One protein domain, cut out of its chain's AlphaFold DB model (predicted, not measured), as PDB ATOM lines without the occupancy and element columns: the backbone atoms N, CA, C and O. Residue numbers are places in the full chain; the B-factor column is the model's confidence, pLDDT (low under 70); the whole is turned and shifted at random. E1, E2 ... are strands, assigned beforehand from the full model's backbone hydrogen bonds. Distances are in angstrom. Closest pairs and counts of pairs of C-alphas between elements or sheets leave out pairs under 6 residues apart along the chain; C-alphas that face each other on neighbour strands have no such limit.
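What this domain is: This is residues 82 to 243 of the 269 residues of the protein "PEP-CTERM sorting domain-containing protein" of Candidatus Eisenbacteria bacterium (UniProt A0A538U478). Two sheets lie face to face as a sandwich: E2, E3, E6 and E9 make one, and E1, E4, E5, E7, E8 and E10 make the other, larger one, in which the long strand E10 has E7 on one side and E1 and E5 on the other. The printed part has 162 residues, with no named helix and ten named strands, E1 to E10 in order along it; its class is all strand, though under half of the residues, 71, are in named strands. The smaller sheet has the order E2, E3, E6, E9, all antiparallel; the larger is branched, and its neighbour pairs are antiparallel too. The whole is compact and rounded, with a radius of gyration of the C-alphas of 15.2 A and spans of 45 by 36 by 29 A.

How they stand to each other: Begin with E1, residues 82 to 87, an edge strand antiparallel to E10, residues 230 to 242; look at N 84 and O 238, 2.8 A apart. Next comes the hairpin of E2, residues 100 to 102, and E3, residues 108 to 113, where N 101 and O 110 are 2.8 A apart. The hairpin of E4, residues 120 to 124, and E5, residues 140 to 145, has N 143 and O 121 at 2.8 A; E5 pairs with E10 through N 144 and O 231, 2.8 A. E6, residues 153 to 158, is antiparallel to E3, with N 111 and O 155 at 2.8 A, and to E9, residues 214 to 221, with N 218 and O 154 at 2.8 A. E7, residues 163 to 174, forms a hairpin with E8, residues 196 to 201, with N 198 and O 170 at 2.8 A, and pairs with E10 through N 167 and O 239, 2.7 A. The sheets' facing parts are 9.1 A centre to centre, their strands at 28 degrees.

Where its parts are: Find C-alpha 82 at (3.778, -46.813, 0.784), where E1 begins. E7 runs 32.2 A from C-alpha 163 at (8.696, -41.632, -3.848), and E9 runs 22.4 A. E10, the longest strand, runs 36.4 A to C-alpha 242 at (4.356, -41.352, -3.940).

The domain as a whole: The C-alphas farthest apart, those of Gly 225 and Phe 243, are 45.3 A apart, and the printed part has no cut. The links E1 to E2, E4 to E5, E7 to E8 and E8 to E9 are long. The mean pLDDT of the printed part is 85.9; look for values under 70 at residues 94 to 98, 135 to 138 and 181 to 194.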
ATOM      1  N   THR A  82       3.405 -45.542   1.404       94.81
ATOM      2  CA  THR A  82       3.778 -46.813   0.784       94.81
ATOM      3  C   THR A  82       4.972 -47.381   1.537       94.81
ATOM      4  O   THR A  82       5.945 -46.662   1.772       94.81
ATOM      5  N   LEU A  83       4.912 -48.663   1.895       95.88
ATOM      6  CA  LEU A  83       6.033 -49.361   2.515       95.88
ATOM      7  C   LEU A  83       7.155 -49.552   1.488       95.88
ATOM      8  O   LEU A  83       6.961 -50.207   0.464       95.88
ATOM      9  N   ILE A  84       8.327 -48.998   1.778       96.88
ATOM     10  CA  ILE A  84       9.524 -49.089   0.933       96.88
ATOM     11  C   ILE A  84      10.382 -50.282   1.346       96.88
ATOM     12  O   ILE A  84      10.808 -51.068   0.500       96.88
ATOM     13  N   ALA A  85      10.634 -50.418   2.647       96.81
ATOM     14  CA  ALA A  85      11.427 -51.502   3.207       96.81
ATOM     15  C   ALA A  85      11.023 -51.770   4.660       96.81
ATOM     16  O   ALA A  85      10.667 -50.844   5.393       96.81
ATOM     17  N   TYR A  86      11.100 -53.032   5.064       95.94
ATOM     18  CA  TYR A  86      10.827 -53.503   6.415       95.94
ATOM     19  C   TYR A  86      11.843 -54.561   6.825       95.94
ATOM     20  O   TYR A  86      12.149 -55.444   6.028       95.94
ATOM     21  N   TRP A  87      12.308 -54.512   8.068       94.19
ATOM     22  CA  TRP A  87      13.152 -55.536   8.674       94.19
ATOM     23  C   TRP A  87      12.507 -56.018   9.971       94.19
ATOM     24  O   TRP A  87      12.391 -55.247  10.927       94.19
ATOM     25  N   ASN A  88      12.133 -57.295   9.989       90.25
ATOM     26  CA  ASN A  88      11.939 -58.069  11.211       90.25
ATOM     27  C   ASN A  88      13.150 -58.992  11.375       90.25
ATOM     28  O   ASN A  88      13.661 -59.526  10.393       90.25
ATOM     29  N   PHE A  89      13.667 -59.153  12.589       90.50
ATOM     30  CA  PHE A  89      14.892 -59.934  12.794       90.50
ATOM     31  C   PHE A  89      14.612 -61.429  12.998       90.50
ATOM     32  O   PHE A  89      15.478 -62.145  13.481       90.50
ATOM     33  N   ALA A  90      13.418 -61.893  12.612       87.88
ATOM     34  CA  ALA A  90      12.991 -63.282  12.727       87.88
ATOM     35  C   ALA A  90      13.886 -64.228  11.910       87.88
ATOM     36  O   ALA A  90      14.054 -64.072  10.698       87.88
ATOM     37  N   GLY A  91      14.438 -65.239  12.576       83.88
ATOM     38  CA  GLY A  91      15.342 -66.224  11.992       83.88
ATOM     39  C   GLY A  91      16.752 -65.688  11.750       83.88
ATOM     40  O   GLY A  91      17.544 -66.344  11.064       83.88
ATOM     41  N   TYR A  92      17.087 -64.510  12.285       84.06
ATOM     42  CA  TYR A  92      18.435 -63.975  12.177       84.06
ATOM     43  C   TYR A  92      19.396 -64.827  13.013       84.06
ATOM     44  O   TYR A  92      19.259 -64.973  14.222       84.06
ATOM     45  N   THR A  93      20.372 -65.434  12.348       79.25
ATOM     46  CA  THR A  93      21.312 -66.386  12.969       79.25
ATOM     47  C   THR A  93      22.767 -65.984  12.781       79.25
ATOM     48  O   THR A  93      23.663 -66.630  13.323       79.25
ATOM     49  N   ASP A  94      23.012 -64.925  12.011       67.19
ATOM     50  CA  ASP A  94      24.348 -64.533  11.604       67.19
ATOM     51  C   ASP A  94      24.954 -63.595  12.651       67.19
ATOM     52  O   ASP A  94      24.572 -62.438  12.804       67.19
ATOM     53  N   ALA A  95      25.892 -64.122  13.424       57.50
ATOM     54  CA  ALA A  95      26.668 -63.363  14.386       57.50
ATOM     55  C   ALA A  95      28.029 -63.032  13.772       57.50
ATOM     56  O   ALA A  95      29.021 -63.403  14.366       57.50
ATOM     57  N   SER A  96      28.102 -62.454  12.568       60.31
ATOM     58  CA  SER A  96      29.375 -62.029  11.959       60.31
ATOM     59  C   SER A  96      29.529 -60.506  11.968       60.31
ATOM     60  O   SER A  96      28.573 -59.773  11.737       60.31
ATOM     61  N   SER A  97      30.749 -60.007  12.182       56.88
ATOM     62  CA  SER A  97      31.030 -58.606  12.565       56.88
ATOM     63  C   SER A  97      30.769 -57.553  11.471       56.88
ATOM     64  O   SER A  97      30.975 -56.355  11.672       56.88
ATOM     65  N   ALA A  98      30.340 -57.992  10.287       61.38
ATOM     66  CA  ALA A  98      29.899 -57.148   9.185       61.38
ATOM     67  C   ALA A  98      28.675 -57.781   8.519       61.38
ATOM     68  O   ALA A  98      28.752 -58.314   7.410       61.38
ATOM     69  N   THR A  99      27.538 -57.750   9.210       80.12
ATOM     70  CA  THR A  99      26.322 -58.381   8.700       80.12
ATOM     71  C   THR A  99      25.541 -57.436   7.802       80.12
ATOM     72  O   THR A  99      25.284 -56.281   8.151       80.12
ATOM     73  N   THR A 100      25.150 -57.935   6.630       91.12
ATOM     74  CA  THR A 100      24.171 -57.277   5.760       91.12
ATOM     75  C   THR A 100      22.887 -58.090   5.773       91.12
ATOM     76  O   THR A 100      22.875 -59.249   5.373       91.12
ATOM     77  N   ILE A 101      21.808 -57.463   6.225       91.94
ATOM     78  CA  ILE A 101      20.493 -58.065   6.417       91.94
ATOM     79  C   ILE A 101      19.565 -57.514   5.336       91.94
ATOM     80  O   ILE A 101      19.348 -56.301   5.234       91.94
ATOM     81  N   ALA A 102      19.029 -58.395   4.495       93.75
ATOM     82  CA  ALA A 102      18.023 -58.011   3.510       93.75
ATOM     83  C   ALA A 102      16.709 -57.622   4.205       93.75
ATOM     84  O   ALA A 102      16.381 -58.151   5.264       93.75
ATOM     85  N   ALA A 103      15.960 -56.698   3.605       94.56
ATOM     86  CA  ALA A 103      14.621 -56.367   4.076       94.56
ATOM     87  C   ALA A 103      13.689 -57.588   3.972       94.56
ATOM     88  O   ALA A 103      13.623 -58.247   2.933       94.56
ATOM     89  N   SER A 104      12.941 -57.853   5.036       92.75
ATOM     90  CA  SER A 104      11.923 -58.901   5.130       92.75
ATOM     91  C   SER A 104      10.690 -58.602   4.273       92.75
ATOM     92  O   SER A 104      10.009 -59.518   3.819       92.75
ATOM     93  N   ALA A 105      10.407 -57.319   4.019       93.31
ATOM     94  CA  ALA A 105       9.451 -56.875   3.007       93.31
ATOM     95  C   ALA A 105       9.937 -55.598   2.306       93.31
ATOM     96  O   ALA A 105      10.671 -54.794   2.881       93.31
ATOM     97  N   GLY A 106       9.510 -55.395   1.057       94.25
ATOM     98  CA  GLY A 106       9.971 -54.276   0.232       94.25
ATOM     99  C   GLY A 106      11.370 -54.507  -0.352       94.25
ATOM    100  O   GLY A 106      11.724 -55.630  -0.710       94.25
ATOM    101  N   THR A 107      12.162 -53.447  -0.521       94.81
ATOM    102  CA  THR A 107      13.522 -53.536  -1.079       94.81
ATOM    103  C   THR A 107      14.486 -52.622  -0.332       94.81
ATOM    104  O   THR A 107      14.409 -51.397  -0.421       94.81
ATOM    105  N   GLY A 108      15.441 -53.230   0.368       96.81
ATOM    106  CA  GLY A 108      16.507 -52.527   1.071       96.81
ATOM    107  C   GLY A 108      17.471 -53.484   1.765       96.81
ATOM    108  O   GLY A 108      17.235 -54.692   1.831       96.81
ATOM    109  N   THR A 109      18.557 -52.929   2.290       96.50
ATOM    110  CA  THR A 109      19.538 -53.643   3.112       96.50
ATOM    111  C   THR A 109      19.849 -52.864   4.384       96.50
ATOM    112  O   THR A 109      19.947 -51.638   4.355       96.50
ATOM    113  N   LEU A 110      20.051 -53.579   5.482       94.88
ATOM    114  CA  LEU A 110      20.576 -53.064   6.739       94.88
ATOM    115  C   LEU A 110      21.994 -53.607   6.915       94.88
ATOM    116  O   LEU A 110      22.177 -54.818   6.971       94.88
ATOM    117  N   THR A 111      22.990 -52.734   7.008       93.56
ATOM    118  CA  THR A 111      24.383 -53.123   7.244       93.56
ATOM    119  C   THR A 111      24.823 -52.664   8.624       93.56
ATOM    120  O   THR A 111      24.701 -51.487   8.959       93.56
ATOM    121  N   ILE A 112      25.368 -53.583   9.414       91.88
ATOM    122  CA  ILE A 112      25.864 -53.319  10.766       91.88
ATOM    123  C   ILE A 112      27.388 -53.291  10.696       91.88
ATOM    124  O   ILE A 112      28.006 -54.233  10.208       91.88
ATOM    125  N   THR A 113      27.997 -52.178  11.107       90.25
ATOM    126  CA  THR A 113      29.450 -51.980  11.020       90.25
ATOM    127  C   THR A 113      30.027 -51.656  12.386       90.25
ATOM    128  O   THR A 113      29.512 -50.775  13.069       90.25
ATOM    129  N   GLY A 114      31.128 -52.324  12.730       89.19
ATOM    130  CA  GLY A 114      31.919 -52.041  13.929       89.19
ATOM    131  C   GLY A 114      31.558 -52.895  15.142       89.19
ATOM    132  O   GLY A 114      32.379 -53.024  16.037       89.19
ATOM    133  N   PHE A 115      30.410 -53.578  15.121       90.06
ATOM    134  CA  PHE A 115      29.978 -54.463  16.202       90.06
ATOM    135  C   PHE A 115      30.630 -55.849  16.101       90.06
ATOM    136  O   PHE A 115      30.396 -56.554  15.116       90.06
ATOM    137  N   PRO A 116      31.402 -56.285  17.111       89.81
ATOM    138  CA  PRO A 116      31.854 -57.667  17.206       89.81
ATOM    139  C   PRO A 116      30.684 -58.630  17.433       89.81
ATOM    140  O   PRO A 116      29.678 -58.278  18.047       89.81
ATOM    141  N   ASP A 117      30.871 -59.888  17.047       87.75
ATOM    142  CA  ASP A 117      29.876 -60.967  17.141       87.75
ATOM    143  C   ASP A 117      29.303 -61.138  18.561       87.75
ATOM    144  O   ASP A 117      28.117 -61.375  18.752       87.75
ATOM    145  N   ALA A 118      30.144 -60.970  19.588       89.69
ATOM    146  CA  ALA A 118      29.739 -61.079  20.993       89.69
ATOM    147  C   ALA A 118      28.820 -59.932  21.467       89.69
ATOM    148  O   ALA A 118      28.132 -60.061  22.490       89.69
ATOM    149  N   ASP A 119      28.815 -58.822  20.729       92.25
ATOM    150  CA  ASP A 119      28.074 -57.604  21.037       92.25
ATOM    151  C   ASP A 119      26.835 -57.420  20.145       92.25
ATOM    152  O   ASP A 119      26.103 -56.439  20.309       92.25
ATOM    153  N   LEU A 120      26.582 -58.378  19.248       91.38
ATOM    154  CA  LEU A 120      25.414 -58.440  18.383       91.38
ATOM    155  C   LEU A 120      24.668 -59.756  18.617       91.38
ATOM    156  O   LEU A 120      25.100 -60.821  18.187       91.38
ATOM    157  N   THR A 121      23.534 -59.696  19.309       90.38
ATOM    158  CA  THR A 121      22.771 -60.903  19.665       90.38
ATOM    159  C   THR A 121      21.299 -60.752  19.335       90.38
ATOM    160  O   THR A 121      20.764 -59.651  19.408       90.38
ATOM    161  N   VAL A 122      20.617 -61.858  19.048       90.12
ATOM    162  CA  VAL A 122      19.154 -61.871  18.926       90.12
ATOM    163  C   VAL A 122      18.509 -62.054  20.286       90.12
ATOM    164  O   VAL A 122      18.950 -62.874  21.093       90.12
ATOM    165  N   VAL A 123      17.456 -61.285  20.537       91.44
ATOM    166  CA  VAL A 123      16.639 -61.370  21.748       91.44
ATOM    167  C   VAL A 123      15.155 -61.339  21.391       91.44
ATOM    168  O   VAL A 123      14.784 -61.051  20.256       91.44
ATOM    169  N   GLY A 124      14.291 -61.621  22.367       90.56
ATOM    170  CA  GLY A 124      12.849 -61.452  22.190       90.56
ATOM    171  C   GLY A 124      12.491 -59.989  21.906       90.56
ATOM    172  O   GLY A 124      12.830 -59.102  22.688       90.56
ATOM    173  N   GLY A 125      11.816 -59.766  20.789       88.94
ATOM    174  CA  GLY A 125      11.274 -58.499  20.319       88.94
ATOM    175  C   GLY A 125       9.806 -58.292  20.695       88.94
ATOM    176  O   GLY A 125       9.293 -58.811  21.691       88.94
ATOM    177  N   THR A 126       9.124 -57.474  19.905       88.62
ATOM    178  CA  THR A 126       7.798 -56.915  20.173       88.62
ATOM    179  C   THR A 126       6.889 -57.037  18.957       88.62
ATOM    180  O   THR A 126       7.351 -57.223  17.840       88.62
ATOM    181  N   THR A 127       5.583 -56.856  19.167       90.19
ATOM    182  CA  THR A 127       4.618 -56.734  18.061       90.19
ATOM    183  C   THR A 127       4.332 -55.293  17.650       90.19
ATOM    184  O   THR A 127       3.388 -55.013  16.912       90.19
ATOM    185  N   ILE A 128       5.076 -54.337  18.204       90.62
ATOM    186  CA  ILE A 128       4.887 -52.919  17.906       90.62
ATOM    187  C   ILE A 128       5.582 -52.634  16.573       90.62
ATOM    188  O   ILE A 128       6.676 -53.127  16.332       90.62
ATOM    189  N   ASN A 129       4.962 -51.817  15.717       90.81
ATOM    190  CA  ASN A 129       5.487 -51.484  14.386       90.81
ATOM    191  C   ASN A 129       5.652 -52.692  13.443       90.81
ATOM    192  O   ASN A 129       6.461 -52.629  12.522       90.81
ATOM    193  N   GLU A 130       4.913 -53.785  13.639       90.06
ATOM    194  CA  GLU A 130       4.886 -54.881  12.663       90.06
ATOM    195  C   GLU A 130       4.126 -54.475  11.386       90.06
ATOM    196  O   GLU A 130       3.199 -53.657  11.418       90.06
ATOM    197  N   THR A 131       4.505 -55.055  10.244       85.19
ATOM    198  CA  THR A 131       3.741 -54.936   8.991       85.19
ATOM    199  C   THR A 131       2.574 -55.923   8.947       85.19
ATOM    200  O   THR A 131       2.497 -56.852   9.742       85.19
ATOM    201  N   VAL A 132       1.672 -55.752   7.976       75.69
ATOM    202  CA  VAL A 132       0.634 -56.743   7.661       75.69
ATOM    203  C   VAL A 132       1.046 -57.514   6.398       75.69
ATOM    204  O   VAL A 132       1.320 -56.869   5.383       75.69
ATOM    205  N   PRO A 133       1.048 -58.862   6.408       72.50
ATOM    206  CA  PRO A 133       0.677 -59.738   7.524       72.50
ATOM    207  C   PRO A 133       1.703 -59.713   8.669       72.50
ATOM    208  O   PRO A 133       2.889 -59.504   8.432       72.50
ATOM    209  N   ALA A 134       1.204 -59.909   9.895       75.19
ATOM    210  CA  ALA A 134       1.996 -59.869  11.123       75.19
ATOM    211  C   ALA A 134       3.118 -60.915  11.118       75.19
ATOM    212  O   ALA A 134       2.976 -61.988  10.518       75.19
ATOM    213  N   ASP A 135       4.206 -60.620  11.829       69.00
ATOM    214  CA  ASP A 135       5.300 -61.565  12.018       69.00
ATOM    215  C   ASP A 135       4.874 -62.655  13.012       69.00
ATOM    216  O   ASP A 135       4.920 -62.511  14.233       69.00
ATOM    217  N   VAL A 136       4.370 -63.759  12.469       64.94
ATOM    218  CA  VAL A 136       3.800 -64.851  13.265       64.94
ATOM    219  C   VAL A 136       4.843 -65.831  13.796       64.94
ATOM    220  O   VAL A 136       4.483 -66.695  14.595       64.94
ATOM    221  N   ALA A 137       6.104 -65.745  13.362       62.03
ATOM    222  CA  ALA A 137       7.046 -66.832  13.589       62.03
ATOM    223  C   ALA A 137       7.889 -66.640  14.852       62.03
ATOM    224  O   ALA A 137       7.911 -67.556  15.675       62.03
ATOM    225  N   GLN A 138       8.603 -65.516  15.014       66.69
ATOM    226  CA  GLN A 138       9.678 -65.474  16.021       66.69
ATOM    227  C   GLN A 138       9.825 -64.175  16.827       66.69
ATOM    228  O   GLN A 138      10.426 -64.252  17.891       66.69
ATOM    229  N   LYS A 139       9.183 -63.050  16.461       83.69
ATOM    230  CA  LYS A 139       9.221 -61.782  17.234       83.69
ATOM    231  C   LYS A 139      10.615 -61.507  17.794       83.69
ATOM    232  O   LYS A 139      10.810 -61.503  19.007       83.69
ATOM    233  N   GLU A 140      11.593 -61.382  16.913       90.00
ATOM    234  CA  GLU A 140      12.999 -61.247  17.282       90.00
ATOM    235  C   GLU A 140      13.463 -59.811  17.067       90.00
ATOM    236  O   GLU A 140      13.148 -59.188  16.056       90.00
ATOM    237  N   ALA A 141      14.238 -59.311  18.026       91.69
ATOM    238  CA  ALA A 141      14.907 -58.024  17.979       91.69
ATOM    239  C   ALA A 141      16.420 -58.228  17.916       91.69
ATOM    240  O   ALA A 141      16.957 -59.199  18.464       91.69
ATOM    241  N   ILE A 142      17.119 -57.267  17.320       92.50
ATOM    242  CA  ILE A 142      18.576 -57.233  17.357       92.50
ATOM    243  C   ILE A 142      19.045 -56.419  18.562       92.50
ATOM    244  O   ILE A 142      18.682 -55.254  18.731       92.50
ATOM    245  N   GLN A 143      19.849 -57.034  19.421       93.12
ATOM    246  CA  GLN A 143      20.456 -56.389  20.576       93.12
ATOM    247  C   GLN A 143      21.882 -55.955  20.238       93.12
ATOM    248  O   GLN A 143      22.745 -56.776  19.936       93.12
ATOM    249  N   LEU A 144      22.112 -54.650  20.351       93.06
ATOM    250  CA  LEU A 144      23.408 -53.989  20.304       93.06
ATOM    251  C   LEU A 144      23.935 -53.857  21.730       93.06
ATOM    252  O   LEU A 144      23.228 -53.326  22.591       93.06
ATOM    253  N   LYS A 145      25.168 -54.291  21.994       93.56
ATOM    254  CA  LYS A 145      25.746 -54.297  23.346       93.56
ATOM    255  C   LYS A 145      27.064 -53.548  23.416       93.56
ATOM    256  O   LYS A 145      27.661 -53.238  22.391       93.56
ATOM    257  N   ASN A 146      27.513 -53.347  24.654       95.38
ATOM    258  CA  ASN A 146      28.858 -52.926  25.028       95.38
ATOM    259  C   ASN A 146      29.204 -51.475  24.653       95.38
ATOM    260  O   ASN A 146      29.263 -51.088  23.491       95.38
ATOM    261  N   ALA A 147      29.512 -50.660  25.663       95.31
ATOM    262  CA  ALA A 147      29.866 -49.253  25.476       95.31
ATOM    263  C   ALA A 147      31.161 -49.030  24.670       95.31
ATOM    264  O   ALA A 147      31.413 -47.907  24.230       95.31
ATOM    265  N   ALA A 148      31.974 -50.071  24.458       95.69
ATOM    266  CA  ALA A 148      33.115 -50.014  23.546       95.69
ATOM    267  C   ALA A 148      32.702 -49.669  22.102       95.69
ATOM    268  O   ALA A 148      33.482 -49.041  21.396       95.69
ATOM    269  N   ASN A 149      31.460 -49.981  21.719       93.62
ATOM    270  CA  ASN A 149      30.932 -49.775  20.368       93.62
ATOM    271  C   ASN A 149      30.342 -48.362  20.160       93.62
ATOM    272  O   ASN A 149      29.583 -48.098  19.232       93.62
ATOM    273  N   ASN A 150      30.641 -47.410  21.051       92.56
ATOM    274  CA  ASN A 150      30.283 -46.007  20.843       92.56
ATOM    275  C   ASN A 150      30.990 -45.458  19.587       92.56
ATOM    276  O   ASN A 150      32.216 -45.419  19.530       92.56
ATOM    277  N   GLY A 151      30.223 -44.949  18.621       89.44
ATOM    278  CA  GLY A 151      30.723 -44.477  17.323       89.44
ATOM    279  C   GLY A 151      30.474 -45.453  16.170       89.44
ATOM    280  O   GLY A 151      30.517 -45.029  15.010       89.44
ATOM    281  N   ASP A 152      30.136 -46.706  16.477       92.06
ATOM    282  CA  ASP A 152      29.701 -47.690  15.489       92.06
ATOM    283  C   ASP A 152      28.300 -47.374  14.969       92.06
ATOM    284  O   ASP A 152      27.602 -46.475  15.463       92.06
ATOM    285  N   TYR A 153      27.884 -48.048  13.897       90.06
ATOM    286  CA  TYR A 153      26.676 -47.638  13.192       90.06
ATOM    287  C   TYR A 153      25.965 -48.747  12.426       90.06
ATOM    288  O   TYR A 153      26.522 -49.782  12.062       90.06
ATOM    289  N   LEU A 154      24.699 -48.450  12.146       92.19
ATOM    290  CA  LEU A 154      23.809 -49.197  11.282       92.19
ATOM    291  C   LEU A 154      23.477 -48.324  10.069       92.19
ATOM    292  O   LEU A 154      23.046 -47.178  10.228       92.19
ATOM    293  N   ASP A 155      23.676 -48.853   8.868       93.81
ATOM    294  CA  ASP A 155      23.327 -48.202   7.607       93.81
ATOM    295  C   ASP A 155      22.094 -48.872   7.006       93.81
ATOM    296  O   ASP A 155      22.118 -50.058   6.686       93.81
ATOM    297  N   LEU A 156      21.022 -48.103   6.818       94.94
ATOM    298  CA  LEU A 156      19.843 -48.534   6.076       94.94
ATOM    299  C   LEU A 156      19.937 -47.997   4.653       94.94
ATOM    300  O   LEU A 156      19.897 -46.782   4.451       94.94
ATOM    301  N   ALA A 157      20.050 -48.894   3.680       95.88
ATOM    302  CA  ALA A 157      20.102 -48.559   2.265       95.88
ATOM    303  C   ALA A 157      18.816 -49.000   1.553       95.88
ATOM    304  O   ALA A 157      18.390 -50.148   1.676       95.88
ATOM    305  N   PHE A 158      18.198 -48.091   0.802       96.56
ATOM    306  CA  PHE A 158      16.963 -48.335   0.047       96.56
ATOM    307  C   PHE A 158      16.832 -47.353  -1.130       96.56
ATOM    308  O   PHE A 158      17.645 -46.438  -1.288       96.56
ATOM    309  N   SER A 159      15.817 -47.552  -1.973       96.50
ATOM    310  CA  SER A 159      15.494 -46.664  -3.095       96.50
ATOM    311  C   SER A 159      14.202 -45.894  -2.828       96.50
ATOM    312  O   SER A 159      13.231 -46.455  -2.330       96.50
ATOM    313  N   LEU A 160      14.193 -44.614  -3.193       95.81
ATOM    314  CA  LEU A 160      13.015 -43.748  -3.227       95.81
ATOM    315  C   LEU A 160      12.648 -43.360  -4.664       95.81
ATOM    316  O   LEU A 160      11.989 -42.344  -4.867       95.81
ATOM    317  N   THR A 161      13.055 -44.129  -5.681       95.00
ATOM    318  CA  THR A 161      12.610 -43.892  -7.064       95.00
ATOM    319  C   THR A 161      11.081 -43.903  -7.129       95.00
ATOM    320  O   THR A 161      10.453 -44.911  -6.818       95.00
ATOM    321  N   GLY A 162      10.480 -42.790  -7.551       93.25
ATOM    322  CA  GLY A 162       9.028 -42.605  -7.583       93.25
ATOM    323  C   GLY A 162       8.385 -42.253  -6.235       93.25
ATOM    324  O   GLY A 162       7.158 -42.217  -6.160       93.25
ATOM    325  N   PHE A 163       9.171 -41.960  -5.195       95.25
ATOM    326  CA  PHE A 163       8.696 -41.632  -3.848       95.25
ATOM    327  C   PHE A 163       9.342 -40.355  -3.283       95.25
ATOM    328  O   PHE A 163      10.367 -39.878  -3.771       95.25
ATOM    329  N   GLN A 164       8.733 -39.793  -2.241       93.88
ATOM    330  CA  GLN A 164       9.224 -38.647  -1.472       93.88
ATOM    331  C   GLN A 164       8.774 -38.733  -0.008       93.88
ATOM    332  O   GLN A 164       7.955 -39.579   0.351       93.88
ATOM    333  N   ASP A 165       9.297 -37.832   0.825       93.94
ATOM    334  CA  ASP A 165       8.904 -37.685   2.231       93.94
ATOM    335  C   ASP A 165       8.997 -39.003   3.023       93.94
ATOM    336  O   ASP A 165       7.983 -39.528   3.494       93.94
ATOM    337  N   PRO A 166      10.199 -39.607   3.122       95.00
ATOM    338  CA  PRO A 166      10.345 -40.859   3.839       95.00
ATOM    339  C   PRO A 166      10.162 -40.642   5.346       95.00
ATOM    340  O   PRO A 166      10.666 -39.683   5.931       95.00
ATOM    341  N   VAL A 167       9.496 -41.591   5.988       95.06
ATOM    342  CA  VAL A 167       9.316 -41.693   7.433       95.06
ATOM    343  C   VAL A 167       9.902 -43.028   7.877       95.06
ATOM    344  O   VAL A 167       9.434 -44.094   7.472       95.06
ATOM    345  N   LEU A 168      10.939 -42.965   8.711       94.62
ATOM    346  CA  LEU A 168      11.522 -44.129   9.372       94.62
ATOM    347  C   LEU A 168      10.805 -44.347  10.705       94.62
ATOM    348  O   LEU A 168      10.792 -43.453  11.554       94.62
ATOM    349  N   THR A 169      10.269 -45.545  10.913       94.50
ATOM    350  CA  THR A 169       9.777 -45.994  12.219       94.50
ATOM    351  C   THR A 169      10.502 -47.254  12.658       94.50
ATOM    352  O   THR A 169      10.865 -48.088  11.838       94.50
ATOM    353  N   TYR A 170      10.756 -47.397  13.950       93.94
ATOM    354  CA  TYR A 170      11.318 -48.619  14.524       93.94
ATOM    355  C   TYR A 170      10.979 -48.695  16.003       93.94
ATOM    356  O   TYR A 170      10.653 -47.685  16.627       93.94
ATOM    357  N   VAL A 171      11.075 -49.881  16.583       91.88
ATOM    358  CA  VAL A 171      10.951 -50.063  18.025       91.88
ATOM    359  C   VAL A 171      12.338 -50.092  18.636       91.88
ATOM    360  O   VAL A 171      13.254 -50.717  18.107       91.88
ATOM    361  N   SER A 172      12.507 -49.393  19.755       90.25
ATOM    362  CA  SER A 172      13.740 -49.454  20.526       90.25
ATOM    363  C   SER A 172      13.466 -49.663  22.004       90.25
ATOM    364  O   SER A 172      12.570 -49.051  22.589       90.25
ATOM    365  N   GLN A 173      14.278 -50.517  22.608       89.31
ATOM    366  CA  GLN A 173      14.360 -50.711  24.044       89.31
ATOM    367  C   GLN A 173      15.809 -50.509  24.473       89.31
ATOM    368  O   GLN A 173      16.739 -50.864  23.757       89.31
ATOM    369  N   ARG A 174      16.026 -49.917  25.641       88.38
ATOM    370  CA  ARG A 174      17.364 -49.624  26.150       88.38
ATOM    371  C   ARG A 174      17.396 -49.803  27.667       88.38
ATOM    372  O   ARG A 174      16.393 -49.567  28.339       88.38
ATOM    373  N   ASN A 175      18.552 -50.183  28.212       89.56
ATOM    374  CA  ASN A 175      18.806 -50.133  29.654       89.56
ATOM    375  C   ASN A 175      19.505 -48.829  30.102       89.56
ATOM    376  O   ASN A 175      19.732 -47.914  29.315       89.56
ATOM    377  N   THR A 176      19.856 -48.732  31.388       89.12
ATOM    378  CA  THR A 176      20.427 -47.506  31.983       89.12
ATOM    379  C   THR A 176      21.677 -47.035  31.274       89.12
ATOM    380  O   THR A 176      21.830 -45.846  31.011       89.12
ATOM    381  N   ASP A 177      22.513 -47.997  30.922       91.06
ATOM    382  CA  ASP A 177      23.835 -47.795  30.358       91.06
ATOM    383  C   ASP A 177      23.861 -47.881  28.826       91.06
ATOM    384  O   ASP A 177      24.924 -47.783  28.220       91.06
ATOM    385  N   GLY A 178      22.711 -48.095  28.184       88.62
ATOM    386  CA  GLY A 178      22.629 -48.300  26.745       88.62
ATOM    387  C   GLY A 178      22.906 -47.037  25.928       88.62
ATOM    388  O   GLY A 178      22.957 -45.915  26.432       88.62
ATOM    389  N   PHE A 179      23.054 -47.226  24.623       89.69
ATOM    390  CA  PHE A 179      23.341 -46.169  23.667       89.69
ATOM    391  C   PHE A 179      22.242 -45.101  23.664       89.69
ATOM    392  O   PHE A 179      21.040 -45.367  23.540       89.69
ATOM    393  N   ASN A 180      22.668 -43.851  23.757       82.62
ATOM    394  CA  ASN A 180      21.845 -42.706  23.444       82.62
ATOM    395  C   ASN A 180      21.670 -42.619  21.921       82.62
ATOM    396  O   ASN A 180      22.651 -42.714  21.178       82.62
ATOM    397  N   PRO A 181      20.443 -42.410  21.421       64.19
ATOM    398  CA  PRO A 181      20.264 -42.082  20.019       64.19
ATOM    399  C   PRO A 181      20.985 -40.757  19.753       64.19
ATOM    400  O   PRO A 181      20.579 -39.709  20.258       64.19
ATOM    401  N   VAL A 182      22.061 -40.793  18.966       58.75
ATOM    402  CA  VAL A 182      22.802 -39.585  18.596       58.75
ATOM    403  C   VAL A 182      21.963 -38.829  17.564       58.75
ATOM    404  O   VAL A 182      22.031 -39.068  16.351       58.75
ATOM    405  N   ASN A 183      21.089 -37.946  18.045       56.62
ATOM    406  CA  ASN A 183      20.299 -37.048  17.214       56.62
ATOM    407  C   ASN A 183      20.620 -35.590  17.572       56.62
ATOM    408  O   ASN A 183      20.676 -35.272  18.758       56.62
ATOM    409  N   PRO A 184      20.767 -34.686  16.587       46.84
ATOM    410  CA  PRO A 184      21.014 -33.270  16.857       46.84
ATOM    411  C   PRO A 184      19.820 -32.553  17.514       46.84
ATOM    412  O   PRO A 184      19.962 -31.412  17.932       46.84
ATOM    413  N   SER A 185      18.646 -33.195  17.627       44.12
ATOM    414  CA  SER A 185      17.450 -32.595  18.235       44.12
ATOM    415  C   SER A 185      17.393 -32.676  19.765       44.12
ATOM    416  O   SER A 185      16.387 -32.258  20.327       44.12
ATOM    417  N   ASN A 186      18.421 -33.204  20.443       38.69
ATOM    418  CA  ASN A 186      18.572 -33.217  21.910       38.69
ATOM    419  C   ASN A 186      17.383 -33.731  22.747       38.69
ATOM    420  O   ASN A 186      17.444 -33.627  23.966       38.69
ATOM    421  N   THR A 187      16.330 -34.307  22.163       42.25
ATOM    422  CA  THR A 187      15.253 -34.962  22.909       42.25
ATOM    423  C   THR A 187      15.718 -36.360  23.298       42.25
ATOM    424  O   THR A 187      15.770 -37.249  22.441       42.25
ATOM    425  N   PRO A 188      16.097 -36.586  24.566       42.03
ATOM    426  CA  PRO A 188      16.583 -37.884  24.986       42.03
ATOM    427  C   PRO A 188      15.400 -38.860  24.982       42.03
ATOM    428  O   PRO A 188      14.332 -38.551  25.516       42.03
ATOM    429  N   ILE A 189      15.571 -40.044  24.392       46.41
ATOM    430  CA  ILE A 189      14.619 -41.144  24.584       46.41
ATOM    431  C   ILE A 189      14.884 -41.691  25.989       46.41
ATOM    432  O   ILE A 189      15.777 -42.508  26.191       46.41
ATOM    433  N   ASN A 190      14.162 -41.154  26.973       37.56
ATOM    434  CA  ASN A 190      14.360 -41.441  28.398       37.56
ATOM    435  C   ASN A 190      13.516 -42.612  28.920       37.56
ATOM    436  O   ASN A 190      13.510 -42.866  30.123       37.56
ATOM    437  N   THR A 191      12.771 -43.315  28.067       41.53
ATOM    438  CA  THR A 191      11.817 -44.319  28.543       41.53
ATOM    439  C   THR A 191      12.429 -45.714  28.609       41.53
ATOM    440  O   THR A 191      12.583 -46.409  27.610       41.53
ATOM    441  N   PHE A 192      12.709 -46.122  29.843       50.78
ATOM    442  CA  PHE A 192      13.052 -47.467  30.312       50.78
ATOM    443  C   PHE A 192      11.871 -48.450  30.246       50.78
ATOM    444  O   PHE A 192      11.581 -49.140  31.219       50.78
ATOM    445  N   ASN A 193      11.136 -48.486  29.138       52.38
ATOM    446  CA  ASN A 193       9.951 -49.332  29.015       52.38
ATOM    447  C   ASN A 193      10.046 -50.253  27.804       52.38
ATOM    448  O   ASN A 193      10.740 -49.949  26.833       52.38
ATOM    449  N   ALA A 194       9.330 -51.376  27.904       59.34
ATOM    450  CA  ALA A 194       9.150 -52.350  26.836       59.34
ATOM    451  C   ALA A 194       8.862 -51.633  25.508       59.34
ATOM    452  O   ALA A 194       7.906 -50.866  25.440       59.34
ATOM    453  N   GLY A 195       9.732 -51.852  24.515       74.31
ATOM    454  CA  GLY A 195       9.649 -51.352  23.137       74.31
ATOM    455  C   GLY A 195       8.960 -49.996  22.928       74.31
ATOM    456  O   GLY A 195       7.750 -49.926  22.734       74.31
ATOM    457  N   THR A 196       9.727 -48.907  22.864       87.00
ATOM    458  CA  THR A 196       9.192 -47.593  22.469       87.00
ATOM    459  C   THR A 196       9.222 -47.443  20.949       87.00
ATOM    460  O   THR A 196      10.274 -47.625  20.337       87.00
ATOM    461  N   LEU A 197       8.094 -47.058  20.341       89.69
ATOM    462  CA  LEU A 197       8.053 -46.666  18.931       89.69
ATOM    463  C   LEU A 197       8.810 -45.348  18.735       89.69
ATOM    464  O   LEU A 197       8.486 -44.326  19.343       89.69
ATOM    465  N   VAL A 198       9.800 -45.366  17.854       89.06
ATOM    466  CA  VAL A 198      10.582 -44.205  17.451       89.06
ATOM    467  C   VAL A 198      10.219 -43.841  16.024       89.06
ATOM    468  O   VAL A 198      10.320 -44.674  15.130       89.06
ATOM    469  N   THR A 199       9.869 -42.573  15.811       90.62
ATOM    470  CA  THR A 199       9.604 -42.011  14.483       90.62
ATOM    471  C   THR A 199      10.666 -40.977  14.124       90.62
ATOM    472  O   THR A 199      11.077 -40.146  14.948       90.62
ATOM    473  N   ARG A 200      11.132 -41.032  12.878       89.31
ATOM    474  CA  ARG A 200      12.003 -40.046  12.240       89.31
ATOM    475  C   ARG A 200      11.354 -39.637  10.929       89.31
ATOM    476  O   ARG A 200      11.309 -40.415   9.982       89.31
ATOM    477  N   ASP A 201      10.826 -38.426  10.930       91.38
ATOM    478  CA  ASP A 201      10.126 -37.842   9.799       91.38
ATOM    479  C   ASP A 201      11.098 -36.982   8.981       91.38
ATOM    480  O   ASP A 201      11.742 -36.081   9.525       91.38
ATOM    481  N   PHE A 202      11.228 -37.291   7.691       90.31
ATOM    482  CA  PHE A 202      12.025 -36.528   6.729       90.31
ATOM    483  C   PHE A 202      11.147 -35.853   5.666       90.31
ATOM    484  O   PHE A 202      11.636 -35.503   4.587       90.31
ATOM    485  N   THR A 203       9.860 -35.660   5.957       89.19
ATOM    486  CA  THR A 203       8.944 -34.884   5.120       89.19
ATOM    487  C   THR A 203       9.513 -33.490   4.863       89.19
ATOM    488  O   THR A 203      10.008 -32.816   5.769       89.19
ATOM    489  N   GLY A 204       9.480 -33.057   3.603       88.25
ATOM    490  CA  GLY A 204      10.015 -31.768   3.169       88.25
ATOM    491  C   GLY A 204      11.524 -31.755   2.903       88.25
ATOM    492  O   GLY A 204      12.046 -30.747   2.422       88.25
ATOM    493  N   VAL A 205      12.249 -32.857   3.136       89.44
ATOM    494  CA  VAL A 205      13.659 -32.970   2.728       89.44
ATOM    495  C   VAL A 205      13.726 -33.288   1.233       89.44
ATOM    496  O   VAL A 205      13.922 -34.431   0.823       89.44
ATOM    497  N   GLY A 206      13.599 -32.253   0.398       89.50
ATOM    498  CA  GLY A 206      13.547 -32.388  -1.065       89.50
ATOM    499  C   GLY A 206      14.744 -33.122  -1.689       89.50
ATOM    500  O   GLY A 206      14.597 -33.761  -2.726       89.50
ATOM    501  N   ALA A 207      15.908 -33.124  -1.028       88.94
ATOM    502  CA  ALA A 207      17.084 -33.885  -1.460       88.94
ATOM    503  C   ALA A 207      16.889 -35.417  -1.437       88.94
ATOM    504  O   ALA A 207      17.684 -36.133  -2.039       88.94
ATOM    505  N   LEU A 208      15.861 -35.922  -0.746       91.75
ATOM    506  CA  LEU A 208      15.506 -37.344  -0.704       91.75
ATOM    507  C   LEU A 208      14.457 -37.737  -1.752       91.75
ATOM    508  O   LEU A 208      14.277 -38.925  -2.008       91.75
ATOM    509  N   ALA A 209      13.780 -36.770  -2.376       93.50
ATOM    510  CA  ALA A 209      12.742 -37.063  -3.356       93.50
ATOM    511  C   ALA A 209      13.331 -37.741  -4.602       93.50
ATOM    512  O   ALA A 209      14.343 -37.293  -5.156       93.50
ATOM    513  N   ASN A 210      12.675 -38.818  -5.043       93.31
ATOM    514  CA  ASN A 210      12.988 -39.569  -6.256       93.31
ATOM    515  C   ASN A 210      14.459 -40.035  -6.356       93.31
ATOM    516  O   ASN A 210      15.029 -40.098  -7.447       93.31
ATOM    517  N   GLN A 211      15.104 -40.325  -5.222       95.25
ATOM    518  CA  GLN A 211      16.498 -40.771  -5.198       95.25
ATOM    519  C   GLN A 211      16.604 -42.284  -5.395       95.25
ATOM    520  O   GLN A 211      16.011 -43.057  -4.649       95.25
ATOM    521  N   ALA A 212      17.431 -42.716  -6.349       95.56
ATOM    522  CA  ALA A 212      17.637 -44.140  -6.632       95.56
ATOM    523  C   ALA A 212      18.408 -44.889  -5.529       95.56
ATOM    524  O   ALA A 212      18.344 -46.113  -5.454       95.56
ATOM    525  N   SER A 213      19.151 -44.162  -4.690       94.56
ATOM    526  CA  SER A 213      19.898 -44.716  -3.565       94.56
ATOM    527  C   SER A 213      19.914 -43.721  -2.413       94.56
ATOM    528  O   SER A 213      20.395 -42.595  -2.552       94.56
ATOM    529  N   VAL A 214      19.385 -44.148  -1.273       94.00
ATOM    530  CA  VAL A 214      19.388 -43.406  -0.016       94.00
ATOM    531  C   VAL A 214      20.059 -44.266   1.036       94.00
ATOM    532  O   VAL A 214      19.726 -45.442   1.167       94.00
ATOM    533  N   ILE A 215      20.990 -43.671   1.788       94.62
ATOM    534  CA  ILE A 215      21.597 -44.297   2.960       94.62
ATOM    535  C   ILE A 215      21.296 -43.445   4.187       94.62
ATOM    536  O   ILE A 215      21.673 -42.271   4.292       94.62
ATOM    537  N   LEU A 216      20.610 -44.079   5.124       92.81
ATOM    538  CA  LEU A 216      20.236 -43.549   6.416       92.81
ATOM    539  C   LEU A 216      21.143 -44.181   7.478       92.81
ATOM    540  O   LEU A 216      21.044 -45.376   7.735       92.81
ATOM    541  N   ARG A 217      22.028 -43.383   8.094       92.62
ATOM    542  CA  ARG A 217      22.979 -43.875   9.104       92.62
ATOM    543  C   ARG A 217      22.510 -43.604  10.528       92.62
ATOM    544  O   ARG A 217      22.375 -42.442  10.945       92.62
ATOM    545  N   TYR A 218      22.363 -44.671  11.300       89.25
ATOM    546  CA  TYR A 218      22.153 -44.644  12.740       89.25
ATOM    547  C   TYR A 218      23.466 -44.954  13.466       89.25
ATOM    548  O   TYR A 218      23.876 -46.103  13.573       89.25
ATOM    549  N   THR A 219      24.137 -43.910  13.953       90.25
ATOM    550  CA  THR A 219      25.344 -44.035  14.779       90.25
ATOM    551  C   THR A 219      24.955 -44.155  16.244       90.25
ATOM    552  O   THR A 219      24.215 -43.310  16.760       90.25
ATOM    553  N   VAL A 220      25.464 -45.186  16.913       88.81
ATOM    554  CA  VAL A 220      25.281 -45.370  18.350       88.81
ATOM    555  C   VAL A 220      26.318 -44.565  19.129       88.81
ATOM    556  O   VAL A 220      27.447 -44.371  18.684       88.81
ATOM    557  N   GLY A 221      25.945 -44.057  20.300       90.25
ATOM    558  CA  GLY A 221      26.859 -43.277  21.127       90.25
ATOM    559  C   GLY A 221      26.326 -43.059  22.533       90.25
ATOM    560  O   GLY A 221      25.162 -43.319  22.816       90.25
ATOM    561  N   GLY A 222      27.172 -42.564  23.433       89.19
ATOM    562  CA  GLY A 222      26.778 -42.213  24.797       89.19
ATOM    563  C   GLY A 222      26.370 -43.390  25.690       89.19
ATOM    564  O   GLY A 222      25.742 -43.132  26.712       89.19
ATOM    565  N   ALA A 223      26.689 -44.634  25.324       92.44
ATOM    566  CA  ALA A 223      26.585 -45.772  26.235       92.44
ATOM    567  C   ALA A 223      27.652 -45.695  27.340       92.44
ATOM    568  O   ALA A 223      28.778 -45.248  27.091       92.44
ATOM    569  N   SER A 224      27.307 -46.168  28.537       91.62
ATOM    570  CA  SER A 224      28.171 -46.273  29.723       91.62
ATOM    571  C   SER A 224      28.233 -47.721  30.230       91.62
ATOM    572  O   SER A 224      27.789 -48.633  29.552       91.62
ATOM    573  N   GLY A 225      28.857 -48.006  31.376       86.19
ATOM    574  CA  GLY A 225      28.735 -49.334  32.011       86.19
ATOM    575  C   GLY A 225      29.411 -50.525  31.300       86.19
ATOM    576  O   GLY A 225      29.148 -51.675  31.655       86.19
ATOM    577  N   GLY A 226      30.293 -50.290  30.319       90.62
ATOM    578  CA  GLY A 226      31.064 -51.346  29.642       90.62
ATOM    579  C   GLY A 226      30.166 -52.379  28.953       90.62
ATOM    580  O   GLY A 226      29.230 -52.010  28.248       90.62
ATOM    581  N   GLY A 227      30.412 -53.672  29.193       89.62
ATOM    582  CA  GLY A 227      29.611 -54.775  28.633       89.62
ATOM    583  C   GLY A 227      28.151 -54.829  29.111       89.62
ATOM    584  O   GLY A 227      27.367 -55.615  28.583       89.62
ATOM    585  N   GLY A 228      27.776 -54.007  30.098       88.44
ATOM    586  CA  GLY A 228      26.402 -53.882  30.578       88.44
ATOM    587  C   GLY A 228      25.500 -53.025  29.686       88.44
ATOM    588  O   GLY A 228      24.282 -53.170  29.776       88.44
ATOM    589  N   ALA A 229      26.049 -52.161  28.827       93.25
ATOM    590  CA  ALA A 229      25.261 -51.349  27.898       93.25
ATOM    591  C   ALA A 229      24.489 -52.223  26.908       93.25
ATOM    592  O   ALA A 229      25.088 -53.109  26.293       93.25
ATOM    593  N   ARG A 230      23.191 -51.953  26.710       91.69
ATOM    594  CA  ARG A 230      22.413 -52.606  25.647       91.69
ATOM    595  C   ARG A 230      21.271 -51.756  25.096       91.69
ATOM    596  O   ARG A 230      20.546 -51.111  25.863       91.69
ATOM    597  N   ASN A 231      21.067 -51.865  23.787       92.06
ATOM    598  CA  ASN A 231      19.870 -51.417  23.088       92.06
ATOM    599  C   ASN A 231      19.336 -52.544  22.214       92.06
ATOM    600  O   ASN A 231      20.079 -53.096  21.413       92.06
ATOM    601  N   ASP A 232      18.044 -52.804  22.307       92.56
ATOM    602  CA  ASP A 232      17.327 -53.688  21.404       92.56
ATOM    603  C   ASP A 232      16.652 -52.815  20.336       92.56
ATOM    604  O   ASP A 232      16.063 -51.771  20.653       92.56
ATOM    605  N   ILE A 233      16.779 -53.203  19.070       92.75
ATOM    606  CA  ILE A 233      16.135 -52.568  17.919       92.75
ATOM    607  C   ILE A 233      15.281 -53.619  17.232       92.75
ATOM    608  O   ILE A 233      15.712 -54.750  17.025       92.75
ATOM    609  N   ASP A 234      14.068 -53.232  16.875       92.38
ATOM    610  CA  ASP A 234      13.071 -54.153  16.363       92.38
ATOM    611  C   ASP A 234      12.177 -53.472  15.319       92.38
ATOM    612  O   ASP A 234      12.036 -52.243  15.316       92.38
ATOM    613  N   ASN A 235      11.600 -54.279  14.427       93.44
ATOM    614  CA  ASN A 235      10.596 -53.906  13.431       93.44
ATOM    615  C   ASN A 235      10.882 -52.567  12.731       93.44
ATOM    616  O   ASN A 235      10.125 -51.605  12.870       93.44
ATOM    617  N   ILE A 236      11.990 -52.467  11.997       95.06
ATOM    618  CA  ILE A 236      12.371 -51.223  11.312       95.06
ATOM    619  C   ILE A 236      11.565 -51.085  10.018       95.06
ATOM    620  O   ILE A 236      11.611 -51.978   9.182       95.06
ATOM    621  N   GLN A 237      10.883 -49.962   9.809       96.12
ATOM    622  CA  GLN A 237      10.124 -49.646   8.599       96.12
ATOM    623  C   GLN A 237      10.562 -48.323   7.974       96.12
ATOM    624  O   GLN A 237      10.758 -47.323   8.665       96.12
ATOM    625  N   ILE A 238      10.605 -48.296   6.644       96.88
ATOM    626  CA  ILE A 238      10.635 -47.075   5.843       96.88
ATOM    627  C   ILE A 238       9.322 -46.993   5.079       96.88
ATOM    628  O   ILE A 238       9.039 -47.837   4.228       96.88
ATOM    629  N   ASN A 239       8.551 -45.950   5.351       96.69
ATOM    630  CA  ASN A 239       7.358 -45.604   4.595       96.69
ATOM    631  C   ASN A 239       7.609 -44.301   3.836       96.69
ATOM    632  O   ASN A 239       8.317 -43.437   4.337       96.69
ATOM    633  N   ALA A 240       7.054 -44.138   2.642       95.50
ATOM    634  CA  ALA A 240       7.192 -42.904   1.870       95.50
ATOM    635  C   ALA A 240       5.923 -42.610   1.071       95.50
ATOM    636  O   ALA A 240       5.151 -43.514   0.747       95.50
ATOM    637  N   SER A 241       5.697 -41.346   0.743       93.50
ATOM    638  CA  SER A 241       4.603 -40.953  -0.145       93.50
ATOM    639  C   SER A 241       5.023 -41.094  -1.607       93.50
ATOM    640  O   SER A 241       6.205 -41.008  -1.941       93.50
ATOM    641  N   THR A 242       4.069 -41.345  -2.502       89.00
ATOM    642  CA  THR A 242       4.356 -41.352  -3.940       89.00
ATOM    643  C   THR A 242       4.797 -39.964  -4.391       89.00
ATOM    644  O   THR A 242       4.206 -38.951  -4.015       89.00
ATOM    645  N   PHE A 243       5.840 -39.908  -5.216       81.62
ATOM    646  CA  PHE A 243       6.288 -38.667  -5.829       81.62
ATOM    647  C   PHE A 243       5.247 -38.238  -6.863       81.62
ATOM    648  O   PHE A 243       5.130 -38.835  -7.936       81.62
TER     649      PHE A 243